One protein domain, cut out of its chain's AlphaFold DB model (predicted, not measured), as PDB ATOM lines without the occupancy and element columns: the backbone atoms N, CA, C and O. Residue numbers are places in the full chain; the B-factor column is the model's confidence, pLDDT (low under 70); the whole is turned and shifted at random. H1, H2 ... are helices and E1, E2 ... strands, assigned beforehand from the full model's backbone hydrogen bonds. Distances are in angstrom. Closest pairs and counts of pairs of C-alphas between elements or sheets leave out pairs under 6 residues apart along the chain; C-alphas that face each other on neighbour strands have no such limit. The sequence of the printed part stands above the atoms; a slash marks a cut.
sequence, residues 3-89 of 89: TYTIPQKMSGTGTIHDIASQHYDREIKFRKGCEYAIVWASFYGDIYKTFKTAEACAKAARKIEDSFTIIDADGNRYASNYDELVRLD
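Overview. This is residues 3 to 89 of the 89 residues of an uncharacterized protein of Haemophilus haemolyticus (UniProt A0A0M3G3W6). A strongly twisted sheet of five strands curls round one short helix, H1, and the small hairpin E1 and E2 packs on the E3 and E4 part of that sheet, only partly face to face with it. A long loop, residues 7 to 25, makes one end of the domain. The printed part has 87 residues with seven named strands and one named helix, in the order E1 E2 E3 E4 H1 E5 E6 E7; the larger sheet runs E4 E3 E5 E6 E7, and both sheets are antiparallel. The class is mostly strand, with 41 residues, under half, in named elements. The whole is compact, with a radius of gyration of the C-alphas of 12.4 A and spans of 36 by 26 by 23 A.

Along the chain. E1, residues 3 to 6, begins at C-alpha 3 (-31.445, -14.205, -7.508) and is 9.8 A long. E2, residues 26 to 30, is 12.8 A long, and E3, residues 36 to 40, 13.2 A. E4, residues 48 to 51, and H1, residues 54 to 61, are each 10.3 A long; H1 begins at C-alpha 54 (-42.405, -17.665, -20.980). E5, residues 68 to 72, measures 13.4 A, E6, residues 77 to 81, 13.1 A, and E7, residues 84 to 88, 12.6 A, ending at C-alpha 88 (-51.428, -12.918, -11.465).

Arrangement. In the larger sheet, the hairpin E3 and E4 has N 38 and O 49 2.9 A apart, within hydrogen-bond range. E3 and E5 have N 37 and O 71 at 2.8 A. E5, E6 and E7 form a meander, each strand the antiparallel neighbour of the one before, with N 78 and O 70 at 2.9 A and N 88 and O 77 at 2.8 A. H1 is on this sheet; its closest C-alphas to E6 are Ala 58 and Ser 80, 5.2 A. E4, H1 and E5 make a split strand-helix-strand unit, two strands running the same way with E3 between them, and its crossover is right-handed. Every O i to N i+4 pair of H1 is within hydrogen-bond range. E1 and E2 form a hairpin, with N 6 and O 26 at 2.8 A. The two sheets form a sandwich, two sheets face to face, their planes 21 degrees apart; the closest C-alphas of E2 and E4 are Phe 30 and Thr 50, 6.1 A. E1 and H1 are apart.

Size, cuts and confidence. The two C-alphas farthest apart are those of Gly 12 and Gly 33, 36.4 A. The printed part has no cut, and E1 to E2 is its long link, 19 residues. The mean pLDDT of the printed part is 95.4, and no printed residue is under 70.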
ATOM      1  N   THR A   3     -30.881 -13.406  -8.595       96.44
ATOM      2  CA  THR A   3     -31.445 -14.205  -7.508       96.44
ATOM      3  C   THR A   3     -32.688 -13.494  -7.017       96.44
ATOM      4  O   THR A   3     -32.636 -12.289  -6.779       96.44
ATOM      5  N   TYR A   4     -33.785 -14.232  -6.887       97.25
ATOM      6  CA  TYR A   4     -34.985 -13.757  -6.215       97.25
ATOM      7  C   TYR A   4     -35.129 -14.486  -4.884       97.25
ATOM      8  O   TYR A   4     -35.032 -15.715  -4.840       97.25
ATOM      9  N   THR A   5     -35.355 -13.730  -3.816       97.94
ATOM     10  CA  THR A   5     -35.573 -14.281  -2.480       97.94
ATOM     11  C   THR A   5     -37.067 -14.340  -2.210       97.94
ATOM     12  O   THR A   5     -37.745 -13.316  -2.244       97.94
ATOM     13  N   ILE A   6     -37.579 -15.536  -1.931       97.25
ATOM     14  CA  ILE A   6     -38.923 -15.737  -1.391       97.25
ATOM     15  C   ILE A   6     -38.790 -15.675   0.134       97.25
ATOM     16  O   ILE A   6     -38.179 -16.588   0.702       97.25
ATOM     17  N   PRO A   7     -39.338 -14.641   0.799       97.12
ATOM     18  CA  PRO A   7     -39.223 -14.514   2.243       97.12
ATOM     19  C   PRO A   7     -39.863 -15.697   2.965       97.12
ATOM     20  O   PRO A   7     -40.896 -16.224   2.535       97.12
ATOM     21  N   GLN A   8     -39.262 -16.079   4.084       96.81
ATOM     22  CA  GLN A   8     -39.824 -17.020   5.033       96.81
ATOM     23  C   GLN A   8     -41.232 -16.574   5.449       96.81
ATOM     24  O   GLN A   8     -41.479 -15.400   5.736       96.81
ATOM     25  N   LYS A   9     -42.159 -17.530   5.540       95.56
ATOM     26  CA  LYS A   9     -43.484 -17.301   6.125       95.56
ATOM     27  C   LYS A   9     -43.499 -17.576   7.628       95.56
ATOM     28  O   LYS A   9     -42.707 -18.360   8.148       95.56
ATOM     29  N   MET A  10     -44.445 -16.959   8.333       95.81
ATOM     30  CA  MET A  10     -44.650 -17.196   9.762       95.81
ATOM     31  C   MET A  10     -45.040 -18.660  10.023       95.81
ATOM     32  O   MET A  10     -45.848 -19.240   9.292       95.81
ATOM     33  N   SER A  11     -44.484 -19.251  11.080       91.88
ATOM     34  CA  SER A  11     -44.827 -20.614  11.502       91.88
ATOM     35  C   SER A  11     -46.330 -20.756  11.758       91.88
ATOM     36  O   SER A  11     -46.947 -19.874  12.354       91.88
ATOM     37  N   GLY A  12     -46.919 -21.858  11.293       90.62
ATOM     38  CA  GLY A  12     -48.354 -22.120  11.447       90.62
ATOM     39  C   GLY A  12     -49.269 -21.279  10.546       90.62
ATOM     40  O   GLY A  12     -50.476 -21.268  10.772       90.62
ATOM     41  N   THR A  13     -48.730 -20.588   9.533       93.69
ATOM     42  CA  THR A  13     -49.523 -19.791   8.579       93.69
ATOM     43  C   THR A  13     -49.471 -20.337   7.149       93.69
ATOM     44  O   THR A  13     -48.531 -21.037   6.748       93.69
ATOM     45  N   GLY A  14     -50.500 -19.999   6.365       90.31
ATOM     46  CA  GLY A  14     -50.624 -20.389   4.963       90.31
ATOM     47  C   GLY A  14     -50.966 -21.868   4.769       90.31
ATOM     48  O   GLY A  14     -51.652 -22.467   5.595       90.31
ATOM     49  N   THR A  15     -50.511 -22.461   3.667       93.19
ATOM     50  CA  THR A  15     -50.837 -23.844   3.286       93.19
ATOM     51  C   THR A  15     -49.594 -24.668   2.952       93.19
ATOM     52  O   THR A  15     -48.487 -24.137   2.825       93.19
ATOM     53  N   ILE A  16     -49.774 -25.984   2.788       90.56
ATOM     54  CA  ILE A  16     -48.723 -26.865   2.258       90.56
ATOM     55  C   ILE A  16     -48.362 -26.527   0.807       90.56
ATOM     56  O   ILE A  16     -47.270 -26.863   0.371       90.56
ATOM     57  N   HIS A  17     -49.251 -25.845   0.074       94.00
ATOM     58  CA  HIS A  17     -49.065 -25.473  -1.328       94.00
ATOM     59  C   HIS A  17     -48.257 -24.180  -1.501       94.00
ATOM     60  O   HIS A  17     -47.948 -23.791  -2.626       94.00
ATOM     61  N   ASP A  18     -47.892 -23.513  -0.403       95.06
ATOM     62  CA  ASP A  18     -47.138 -22.270  -0.473       95.06
ATOM     63  C   ASP A  18     -45.704 -22.523  -0.937       95.06
ATOM     64  O   ASP A  18     -45.029 -23.454  -0.497       95.06
ATOM     65  N   ILE A  19     -45.187 -21.622  -1.768       96.44
ATOM     66  CA  ILE A  19     -43.768 -21.618  -2.128       96.44
ATOM     67  C   ILE A  19     -42.880 -21.033  -1.022       96.44
ATOM     68  O   ILE A  19     -41.672 -21.200  -1.094       96.44
ATOM     69  N   ALA A  20     -43.415 -20.360  -0.004       97.25
ATOM     70  CA  ALA A  20     -42.611 -19.837   1.102       97.25
ATOM     71  C   ALA A  20     -42.397 -20.912   2.180       97.25
ATOM     72  O   ALA A  20     -43.360 -21.510   2.658       97.25
ATOM     73  N   SER A  21     -41.144 -21.133   2.588       95.62
ATOM     74  CA  SER A  21     -40.814 -22.014   3.717       95.62
ATOM     75  C   SER A  21     -41.090 -21.301   5.040       95.62
ATOM     76  O   SER A  21     -40.945 -20.088   5.138       95.62
ATOM     77  N   GLN A  22     -41.471 -22.050   6.076       95.44
ATOM     78  CA  GLN A  22     -41.599 -21.508   7.436       95.44
ATOM     79  C   GLN A  22     -40.280 -21.521   8.223       95.44
ATOM     80  O   GLN A  22     -40.237 -21.023   9.345       95.44
ATOM     81  N   HIS A  23     -39.231 -22.139   7.672       94.62
ATOM     82  CA  HIS A  23     -37.964 -22.380   8.366       94.62
ATOM     83  C   HIS A  23     -36.826 -21.469   7.891       94.62
ATOM     84  O   HIS A  23     -35.858 -21.302   8.625       94.62
ATOM     85  N   TYR A  24     -36.915 -20.933   6.670       96.19
ATOM     86  CA  TYR A  24     -35.863 -20.130   6.044       96.19
ATOM     87  C   TYR A  24     -36.383 -19.392   4.806       96.19
ATOM     88  O   TYR A  24     -37.391 -19.785   4.213       96.19
ATOM     89  N   ASP A  25     -35.658 -18.352   4.395       97.69
ATOM     90  CA  ASP A  25     -35.831 -17.708   3.093       97.69
ATOM     91  C   ASP A  25     -35.384 -18.650   1.972       97.69
ATOM     92  O   ASP A  25     -34.341 -19.300   2.074       97.69
ATOM     93  N   ARG A  26     -36.141 -18.708   0.874       97.56
ATOM     94  CA  ARG A  26     -35.772 -19.530  -0.288       97.56
ATOM     95  C   ARG A  26     -35.141 -18.670  -1.372       97.56
ATOM     96  O   ARG A  26     -35.702 -17.650  -1.768       97.56
ATOM     97  N   GLU A  27     -34.011 -19.120  -1.908       97.38
ATOM     98  CA  GLU A  27     -33.310 -18.443  -3.003       97.38
ATOM     99  C   GLU A  27     -33.573 -19.117  -4.354       97.38
ATOM    100  O   GLU A  27     -33.165 -20.257  -4.598       97.38
ATOM    101  N   ILE A  28     -34.163 -18.374  -5.288       97.56
ATOM    102  CA  ILE A  28     -34.349 -18.813  -6.671       97.56
ATOM    103  C   ILE A  28     -33.249 -18.201  -7.533       97.56
ATOM    104  O   ILE A  28     -33.244 -16.999  -7.806       97.56
ATOM    105  N   LYS A  29     -32.291 -19.027  -7.965       97.19
ATOM    106  CA  LYS A  29     -31.129 -18.589  -8.751       97.19
ATOM    107  C   LYS A  29     -31.409 -18.757 -10.239       97.19
ATOM    108  O   LYS A  29     -31.363 -19.862 -10.783       97.19
ATOM    109  N   PHE A  30     -31.648 -17.646 -10.922       97.25
ATOM    110  CA  PHE A  30     -31.869 -17.616 -12.361       97.25
ATOM    111  C   PHE A  30     -30.538 -17.756 -13.101       97.25
ATOM    112  O   PHE A  30     -29.656 -16.887 -13.036       97.25
ATOM    113  N   ARG A  31     -30.393 -18.871 -13.832       93.94
ATOM    114  CA  ARG A  31     -29.249 -19.111 -14.726       93.94
ATOM    115  C   ARG A  31     -29.152 -17.999 -15.779       93.94
ATOM    116  O   ARG A  31     -30.109 -17.277 -16.039       93.94
ATOM    117  N   LYS A  32     -27.980 -17.837 -16.401       94.31
ATOM    118  CA  LYS A  32     -27.739 -16.761 -17.382       94.31
ATOM    119  C   LYS A  32     -28.789 -16.781 -18.508       94.31
ATOM    120  O   LYS A  32     -28.897 -17.767 -19.236       94.31
ATOM    121  N   GLY A  33     -29.514 -15.669 -18.654       94.44
ATOM    122  CA  GLY A  33     -30.576 -15.491 -19.650       94.44
ATOM    123  C   GLY A  33     -31.895 -16.192 -19.314       94.44
ATOM    124  O   GLY A  33     -32.766 -16.237 -20.171       94.44
ATOM    125  N   CYS A  34     -32.032 -16.784 -18.123       97.25
ATOM    126  CA  CYS A  34     -33.317 -17.259 -17.624       97.25
ATOM    127  C   CYS A  34     -34.069 -16.120 -16.938       97.25
ATOM    128  O   CYS A  34     -33.489 -15.412 -16.118       97.25
ATOM    129  N   GLU A  35     -35.353 -16.003 -17.248       96.94
ATOM    130  CA  GLU A  35     -36.242 -14.952 -16.742       96.94
ATOM    131  C   GLU A  35     -37.409 -15.520 -15.938       96.94
ATOM    132  O   GLU A  35     -37.944 -14.820 -15.092       96.94
ATOM    133  N   TYR A  36     -37.756 -16.792 -16.142       98.00
ATOM    134  CA  TYR A  36     -38.902 -17.443 -15.506       98.00
ATOM    135  C   TYR A  36     -38.458 -18.655 -14.697       98.00
ATOM    136  O   TYR A  36     -37.471 -19.312 -15.039       98.00
ATOM    137  N   ALA A  37     -39.189 -18.978 -13.639       98.19
ATOM    138  CA  ALA A  37     -38.974 -20.167 -12.836       98.19
ATOM    139  C   ALA A  37     -40.303 -20.819 -12.458       98.19
ATOM    140  O   ALA A  37     -41.238 -20.146 -12.039       98.19
ATOM    141  N   ILE A  38     -40.351 -22.145 -12.558       98.25
ATOM    142  CA  ILE A  38     -41.349 -22.960 -11.866       98.25
ATOM    143  C   ILE A  38     -40.767 -23.278 -10.496       98.25
ATOM    144  O   ILE A  38     -39.672 -23.840 -10.413       98.25
ATOM    145  N   VAL A  39     -41.483 -22.907  -9.441       98.12
ATOM    146  CA  VAL A  39     -41.086 -23.115  -8.049       98.12
ATOM    147  C   VAL A  39     -42.105 -24.033  -7.400       98.12
ATOM    148  O   VAL A  39     -43.287 -23.698  -7.328       98.12
ATOM    149  N   TRP A  40     -41.655 -25.191  -6.931       98.00
ATOM    150  CA  TRP A  40     -42.523 -26.125  -6.225       98.00
ATOM    151  C   TRP A  40     -42.831 -25.599  -4.827       98.00
ATOM    152  O   TRP A  40     -42.034 -24.860  -4.225       98.00
ATOM    153  N   ALA A  41     -43.990 -25.999  -4.310       97.31
ATOM    154  CA  ALA A  41     -44.371 -25.744  -2.931       97.31
ATOM    155  C   ALA A  41     -43.258 -26.186  -1.967       97.31
ATOM    156  O   ALA A  41     -42.580 -27.190  -2.198       97.31
ATOM    157  N   SER A  42     -43.050 -25.433  -0.886       96.75
ATOM    158  CA  SER A  42     -41.890 -25.616  -0.006       96.75
ATOM    159  C   SER A  42     -41.854 -26.984   0.670       96.75
ATOM    160  O   SER A  42     -40.793 -27.411   1.114       96.75
ATOM    161  N   PHE A  43     -42.991 -27.686   0.752       94.31
ATOM    162  CA  PHE A  43     -43.049 -29.030   1.325       94.31
ATOM    163  C   PHE A  43     -42.232 -30.058   0.525       94.31
ATOM    164  O   PHE A  43     -41.747 -31.024   1.107       94.31
ATOM    165  N   TYR A  44     -42.035 -29.834  -0.779       95.25
ATOM    166  CA  TYR A  44     -41.163 -30.657  -1.621       95.25
ATOM    167  C   TYR A  44     -39.670 -30.295  -1.464       95.25
ATOM    168  O   TYR A  44     -38.816 -30.914  -2.096       95.25
ATOM    169  N   GLY A  45     -39.338 -29.292  -0.644       93.56
ATOM    170  CA  GLY A  45     -37.992 -28.744  -0.487       93.56
ATOM    171  C   GLY A  45     -37.672 -27.622  -1.480       93.56
ATOM    172  O   GLY A  45     -38.557 -27.044  -2.113       93.56
ATOM    173  N   ASP A  46     -36.385 -27.303  -1.638       93.62
ATOM    174  CA  ASP A  46     -35.898 -26.198  -2.480       93.62
ATOM    175  C   ASP A  46     -35.811 -26.541  -3.973       93.62
ATOM    176  O   ASP A  46     -34.798 -26.338  -4.642       93.62
ATOM    177  N   ILE A  47     -36.913 -27.061  -4.511       96.88
ATOM    178  CA  ILE A  47     -37.007 -27.495  -5.902       96.88
ATOM    179  C   ILE A  47     -37.560 -26.364  -6.771       96.88
ATOM    180  O   ILE A  47     -38.661 -25.851  -6.552       96.88
ATOM    181  N   TYR A  48     -36.792 -25.991  -7.792       97.81
ATOM    182  CA  TYR A  48     -37.222 -25.079  -8.845       97.81
ATOM    183  C   TYR A  48     -36.512 -25.365 -10.168       97.81
ATOM    184  O   TYR A  48     -35.438 -25.971 -10.219       97.81
ATOM    185  N   LYS A  49     -37.108 -24.896 -11.266       97.81
ATOM    186  CA  LYS A  49     -36.548 -25.007 -12.616       97.81
ATOM    187  C   LYS A  49     -36.696 -23.690 -13.361       97.81
ATOM    188  O   LYS A  49     -37.786 -23.137 -13.413       97.81
ATOM    189  N   THR A  50     -35.604 -23.205 -13.951       98.12
ATOM    190  CA  THR A  50     -35.548 -21.897 -14.622       98.12
ATOM    191  C   THR A  50     -35.615 -22.017 -16.142       98.12
ATOM    192  O   THR A  50     -35.025 -22.934 -16.720       98.12
ATOM    193  N   PHE A  51     -36.237 -21.040 -16.795       97.94
ATOM    194  CA  PHE A  51     -36.500 -20.998 -18.229       97.94
ATOM    195  C   PHE A  51     -36.138 -19.631 -18.810       97.94
ATOM    196  O   PHE A  51     -36.231 -18.606 -18.137       97.94
ATOM    197  N   LYS A  52     -35.696 -19.622 -20.070       97.12
ATOM    198  CA  LYS A  52     -35.361 -18.388 -20.800       97.12
ATOM    199  C   LYS A  52     -36.582 -17.662 -21.348       97.12
ATOM    200  O   LYS A  52     -36.549 -16.452 -21.461       97.12
ATOM    201  N   THR A  53     -37.633 -18.399 -21.691       96.69
ATOM    202  CA  THR A  53     -38.835 -17.844 -22.315       96.69
ATOM    203  C   THR A  53     -40.077 -18.255 -21.535       96.69
ATOM    204  O   THR A  53     -40.114 -19.341 -20.944       96.69
ATOM    205  N   ALA A  54     -41.097 -17.395 -21.568       96.88
ATOM    206  CA  ALA A  54     -42.405 -17.665 -20.980       96.88
ATOM    207  C   ALA A  54     -43.036 -18.930 -21.584       96.88
ATOM    208  O   ALA A  54     -43.479 -19.805 -20.850       96.88
ATOM    209  N   GLU A  55     -42.967 -19.084 -22.909       96.50
ATOM    210  CA  GLU A  55     -43.513 -20.237 -23.635       96.50
ATOM    211  C   GLU A  55     -42.902 -21.574 -23.179       96.50
ATOM    212  O   GLU A  55     -43.613 -22.545 -22.918       96.50
ATOM    213  N   ALA A  56     -41.572 -21.642 -23.027       97.06
ATOM    214  CA  ALA A  56     -40.906 -22.860 -22.565       97.06
ATOM    215  C   ALA A  56     -41.283 -23.200 -21.114       97.06
ATOM    216  O   ALA A  56     -41.405 -24.377 -20.766       97.06
ATOM    217  N   CYS A  57     -41.474 -22.171 -20.283       97.88
ATOM    218  CA  CYS A  57     -41.960 -22.312 -18.917       97.88
ATOM    219  C   CYS A  57     -43.402 -22.841 -18.899       97.88
ATOM    220  O   CYS A  57     -43.666 -23.862 -18.265       97.88
ATOM    221  N   ALA A  58     -44.308 -22.225 -19.665       97.12
ATOM    222  CA  ALA A  58     -45.712 -22.620 -19.775       97.12
ATOM    223  C   ALA A  58     -45.854 -24.078 -20.243       97.12
ATOM    224  O   ALA A  58     -46.500 -24.890 -19.576       97.12
ATOM    225  N   LYS A  59     -45.143 -24.462 -21.314       96.31
ATOM    226  CA  LYS A  59     -45.118 -25.841 -21.836       96.31
ATOM    227  C   LYS A  59     -44.606 -26.863 -20.824       96.31
ATOM    228  O   LYS A  59     -45.073 -28.002 -20.817       96.31
ATOM    229  N   ALA A  60     -43.626 -26.492 -19.999       96.88
ATOM    230  CA  ALA A  60     -43.133 -27.357 -18.934       96.88
ATOM    231  C   ALA A  60     -44.143 -27.467 -17.784       96.88
ATOM    232  O   ALA A  60     -44.398 -28.574 -17.321       96.88
ATOM    233  N   ALA A  61     -44.748 -26.347 -17.380       96.56
ATOM    234  CA  ALA A  61     -45.733 -26.275 -16.306       96.56
ATOM    235  C   ALA A  61     -46.965 -27.150 -16.571       96.56
ATOM    236  O   ALA A  61     -47.439 -27.825 -15.668       96.56
ATOM    237  N   ARG A  62     -47.429 -27.230 -17.826       92.94
ATOM    238  CA  ARG A  62     -48.574 -28.075 -18.224       92.94
ATOM    239  C   ARG A  62     -48.395 -29.570 -17.953       92.94
ATOM    240  O   ARG A  62     -49.371 -30.307 -17.997       92.94
ATOM    241  N   LYS A  63     -47.158 -30.032 -17.768       94.12
ATOM    242  CA  LYS A  63     -46.832 -31.450 -17.554       94.12
ATOM    243  C   LYS A  63     -46.664 -31.798 -16.075       94.12
ATOM    244  O   LYS A  63     -46.273 -32.918 -15.771       94.12
ATOM    245  N   ILE A  64     -46.858 -30.830 -15.184       94.81
ATOM    246  CA  ILE A  64     -46.627 -30.974 -13.751       94.81
ATOM    247  C   ILE A  64     -47.986 -31.077 -13.067       94.81
ATOM    248  O   ILE A  64     -48.817 -30.185 -13.212       94.81
ATOM    249  N   GLU A  65     -48.190 -32.160 -12.323       94.12
ATOM    250  CA  GLU A  65     -49.391 -32.376 -11.503       94.12
ATOM    251  C   GLU A  65     -49.194 -31.902 -10.050       94.12
ATOM    252  O   GLU A  65     -50.162 -31.673  -9.328       94.12
ATOM    253  N   ASP A  66     -47.938 -31.723  -9.628       94.88
ATOM    254  CA  ASP A  66     -47.573 -31.218  -8.304       94.88
ATOM    255  C   ASP A  66     -48.002 -29.762  -8.080       94.88
ATOM    256  O   ASP A  66     -48.234 -28.985  -9.003       94.88
ATOM    257  N   SER A  67     -48.012 -29.347  -6.813       95.44
ATOM    258  CA  SER A  67     -48.230 -27.945  -6.452       95.44
ATOM    259  C   SER A  67     -47.005 -27.078  -6.749       95.44
ATOM    260  O   SER A  67     -45.937 -27.265  -6.157       95.44
ATOM    261  N   PHE A  68     -47.177 -26.085  -7.622       97.12
ATOM    262  CA  PHE A  68     -46.143 -25.117  -7.984       97.12
ATOM    263  C   PHE A  68     -46.705 -23.703  -8.163       97.12
ATOM    264  O   PHE A  68     -47.909 -23.474  -8.248       97.12
ATOM    265  N   THR A  69     -45.804 -22.732  -8.255       97.19
ATOM    266  CA  THR A  69     -46.087 -21.373  -8.723       97.19
ATOM    267  C   THR A  69     -45.038 -20.982  -9.752       97.19
ATOM    268  O   THR A  69     -43.871 -21.360  -9.635       97.19
ATOM    269  N   ILE A  70     -45.448 -20.231 -10.770       98.06
ATOM    270  CA  ILE A  70     -44.525 -19.659 -11.748       98.06
ATOM    271  C   ILE A  70     -44.195 -18.241 -11.306       98.06
ATOM    272  O   ILE A  70     -45.104 -17.464 -11.012       98.06
ATOM    273  N   ILE A  71     -42.907 -17.911 -11.261       97.81
ATOM    274  CA  ILE A  71     -42.431 -16.554 -11.000       97.81
ATOM    275  C   ILE A  71     -41.484 -16.086 -12.100       97.81
ATOM    276  O   ILE A  71     -40.816 -16.909 -12.731       97.81
ATOM    277  N   ASP A  72     -41.392 -14.779 -12.310       97.12
ATOM    278  CA  ASP A  72     -40.273 -14.192 -13.043       97.12
ATOM    279  C   ASP A  72     -39.119 -13.802 -12.106       97.12
ATOM    280  O   ASP A  72     -39.177 -13.964 -10.882       97.12
ATOM    281  N   ALA A  73     -38.036 -13.298 -12.689       95.44
ATOM    282  CA  ALA A  73     -36.857 -12.890 -11.946       95.44
ATOM    283  C   ALA A  73     -37.071 -11.625 -11.094       95.44
ATOM    284  O   ALA A  73     -36.193 -11.286 -10.305       95.44
ATOM    285  N   ASP A  74     -38.183 -10.911 -11.270       94.94
ATOM    286  CA  ASP A  74     -38.603  -9.761 -10.463       94.94
ATOM    287  C   ASP A  74     -39.577 -10.156  -9.338       94.94
ATOM    288  O   ASP A  74     -39.894  -9.333  -8.482       94.94
ATOM    289  N   GLY A  75     -39.998 -11.424  -9.291       94.56
ATOM    290  CA  GLY A  75     -40.909 -11.952  -8.280       94.56
ATOM    291  C   GLY A  75     -42.386 -11.867  -8.651       94.56
ATOM    292  O   GLY A  75     -43.233 -12.224  -7.828       94.56
ATOM    293  N   ASN A  76     -42.719 -11.434  -9.871       97.00
ATOM    294  CA  ASN A  76     -44.100 -11.421 -10.339       97.00
ATOM    295  C   ASN A  76     -44.590 -12.855 -10.515       97.00
ATOM    296  O   ASN A  76     -43.846 -13.715 -10.987       97.00
ATOM    297  N   ARG A  77     -45.842 -13.120 -10.132       96.62
ATOM    298  CA  ARG A  77     -46.440 -14.457 -10.198       96.62
ATOM    299  C   ARG A  77     -47.231 -14.632 -11.484       96.62
ATOM    300  O   ARG A  77     -47.816 -13.680 -11.989       96.62
ATOM    301  N   TYR A  78     -47.266 -15.860 -11.985       97.50
ATOM    302  CA  TYR A  78     -47.947 -16.210 -13.225       97.50
ATOM    303  C   TYR A  78     -48.725 -17.517 -13.085       97.50
ATOM    304  O   TYR A  78     -48.317 -18.431 -12.362       97.50
ATOM    305  N   ALA A  79     -49.809 -17.624 -13.848       93.75
ATOM    306  CA  ALA A  79     -50.460 -18.878 -14.187       93.75
ATOM    307  C   ALA A  79     -50.102 -19.283 -15.623       93.75
ATOM    308  O   ALA A  79     -49.875 -18.435 -16.487       93.75
ATOM    309  N   SER A  80     -50.063 -20.591 -15.878       92.06
ATOM    310  CA  SER A  80     -49.943 -21.118 -17.238       92.06
ATOM    311  C   SER A  80     -51.324 -21.161 -17.889       92.06
ATOM    312  O   SER A  80     -52.242 -21.768 -17.338       92.06
ATOM    313  N   ASN A  81     -51.468 -20.532 -19.054       91.06
ATOM    314  CA  ASN A  81     -52.652 -20.604 -19.901       91.06
ATOM    315  C   ASN A  81     -52.229 -21.119 -21.278       91.06
ATOM    316  O   ASN A  81     -51.712 -20.369 -22.104       91.06
ATOM    317  N   TYR A  82     -52.411 -22.418 -21.517       88.44
ATOM    318  CA  TYR A  82     -51.819 -23.101 -22.670       88.44
ATOM    319  C   TYR A  82     -50.309 -22.818 -22.768       88.44
ATOM    320  O   TYR A  82     -49.562 -23.173 -21.860       88.44
ATOM    321  N   ASP A  83     -49.853 -22.213 -23.861       90.12
ATOM    322  CA  ASP A  83     -48.437 -21.951 -24.116       90.12
ATOM    323  C   ASP A  83     -48.020 -20.532 -23.690       90.12
ATOM    324  O   ASP A  83     -46.909 -20.093 -23.981       90.12
ATOM    325  N   GLU A  84     -48.887 -19.831 -22.956       93.44
ATOM    326  CA  GLU A  84     -48.664 -18.475 -22.471       93.44
ATOM    327  C   GLU A  84     -48.627 -18.416 -20.941       93.44
ATOM    328  O   GLU A  84     -49.201 -19.252 -20.237       93.44
ATOM    329  N   LEU A  85     -47.940 -17.398 -20.420       95.38
ATOM    330  CA  LEU A  85     -47.974 -17.052 -19.004       95.38
ATOM    331  C   LEU A  85     -48.834 -15.811 -18.815       95.38
ATOM    332  O   LEU A  85     -48.557 -14.763 -19.396       95.38
ATOM    333  N   VAL A  86     -49.841 -15.926 -17.958       96.25
ATOM    334  CA  VAL A  86     -50.712 -14.814 -17.578       96.25
ATOM    335  C   VAL A  86     -50.303 -14.370 -16.187       96.25
ATOM    336  O   VAL A  86     -50.262 -15.185 -15.263       96.25
ATOM    337  N   ARG A  87     -49.942 -13.092 -16.047       95.06
ATOM    338  CA  ARG A  87     -49.561 -12.527 -14.752       95.06
ATOM    339  C   ARG A  87     -50.755 -12.589 -13.803       95.06
ATOM    340  O   ARG A  87     -51.883 -12.322 -14.204       95.06
ATOM    341  N   LEU A  88     -50.482 -12.980 -12.566       91.75
ATOM    342  CA  LEU A  88     -51.428 -12.918 -11.465       91.75
ATOM    343  C   LEU A  88     -51.206 -11.574 -10.773       91.75
ATOM    344  O   LEU A  88     -50.088 -11.309 -10.317       91.75
ATOM    345  N   ASP A  89     -52.235 -10.732 -10.800       75.50
ATOM    346  CA  ASP A  89     -52.244  -9.408 -10.167       75.50
ATOM    347  C   ASP A  89     -52.192  -9.502  -8.633       75.50
ATOM    348  O   ASP A  89     -52.832 -10.421  -8.062       75.50
TER     349      ASP A  89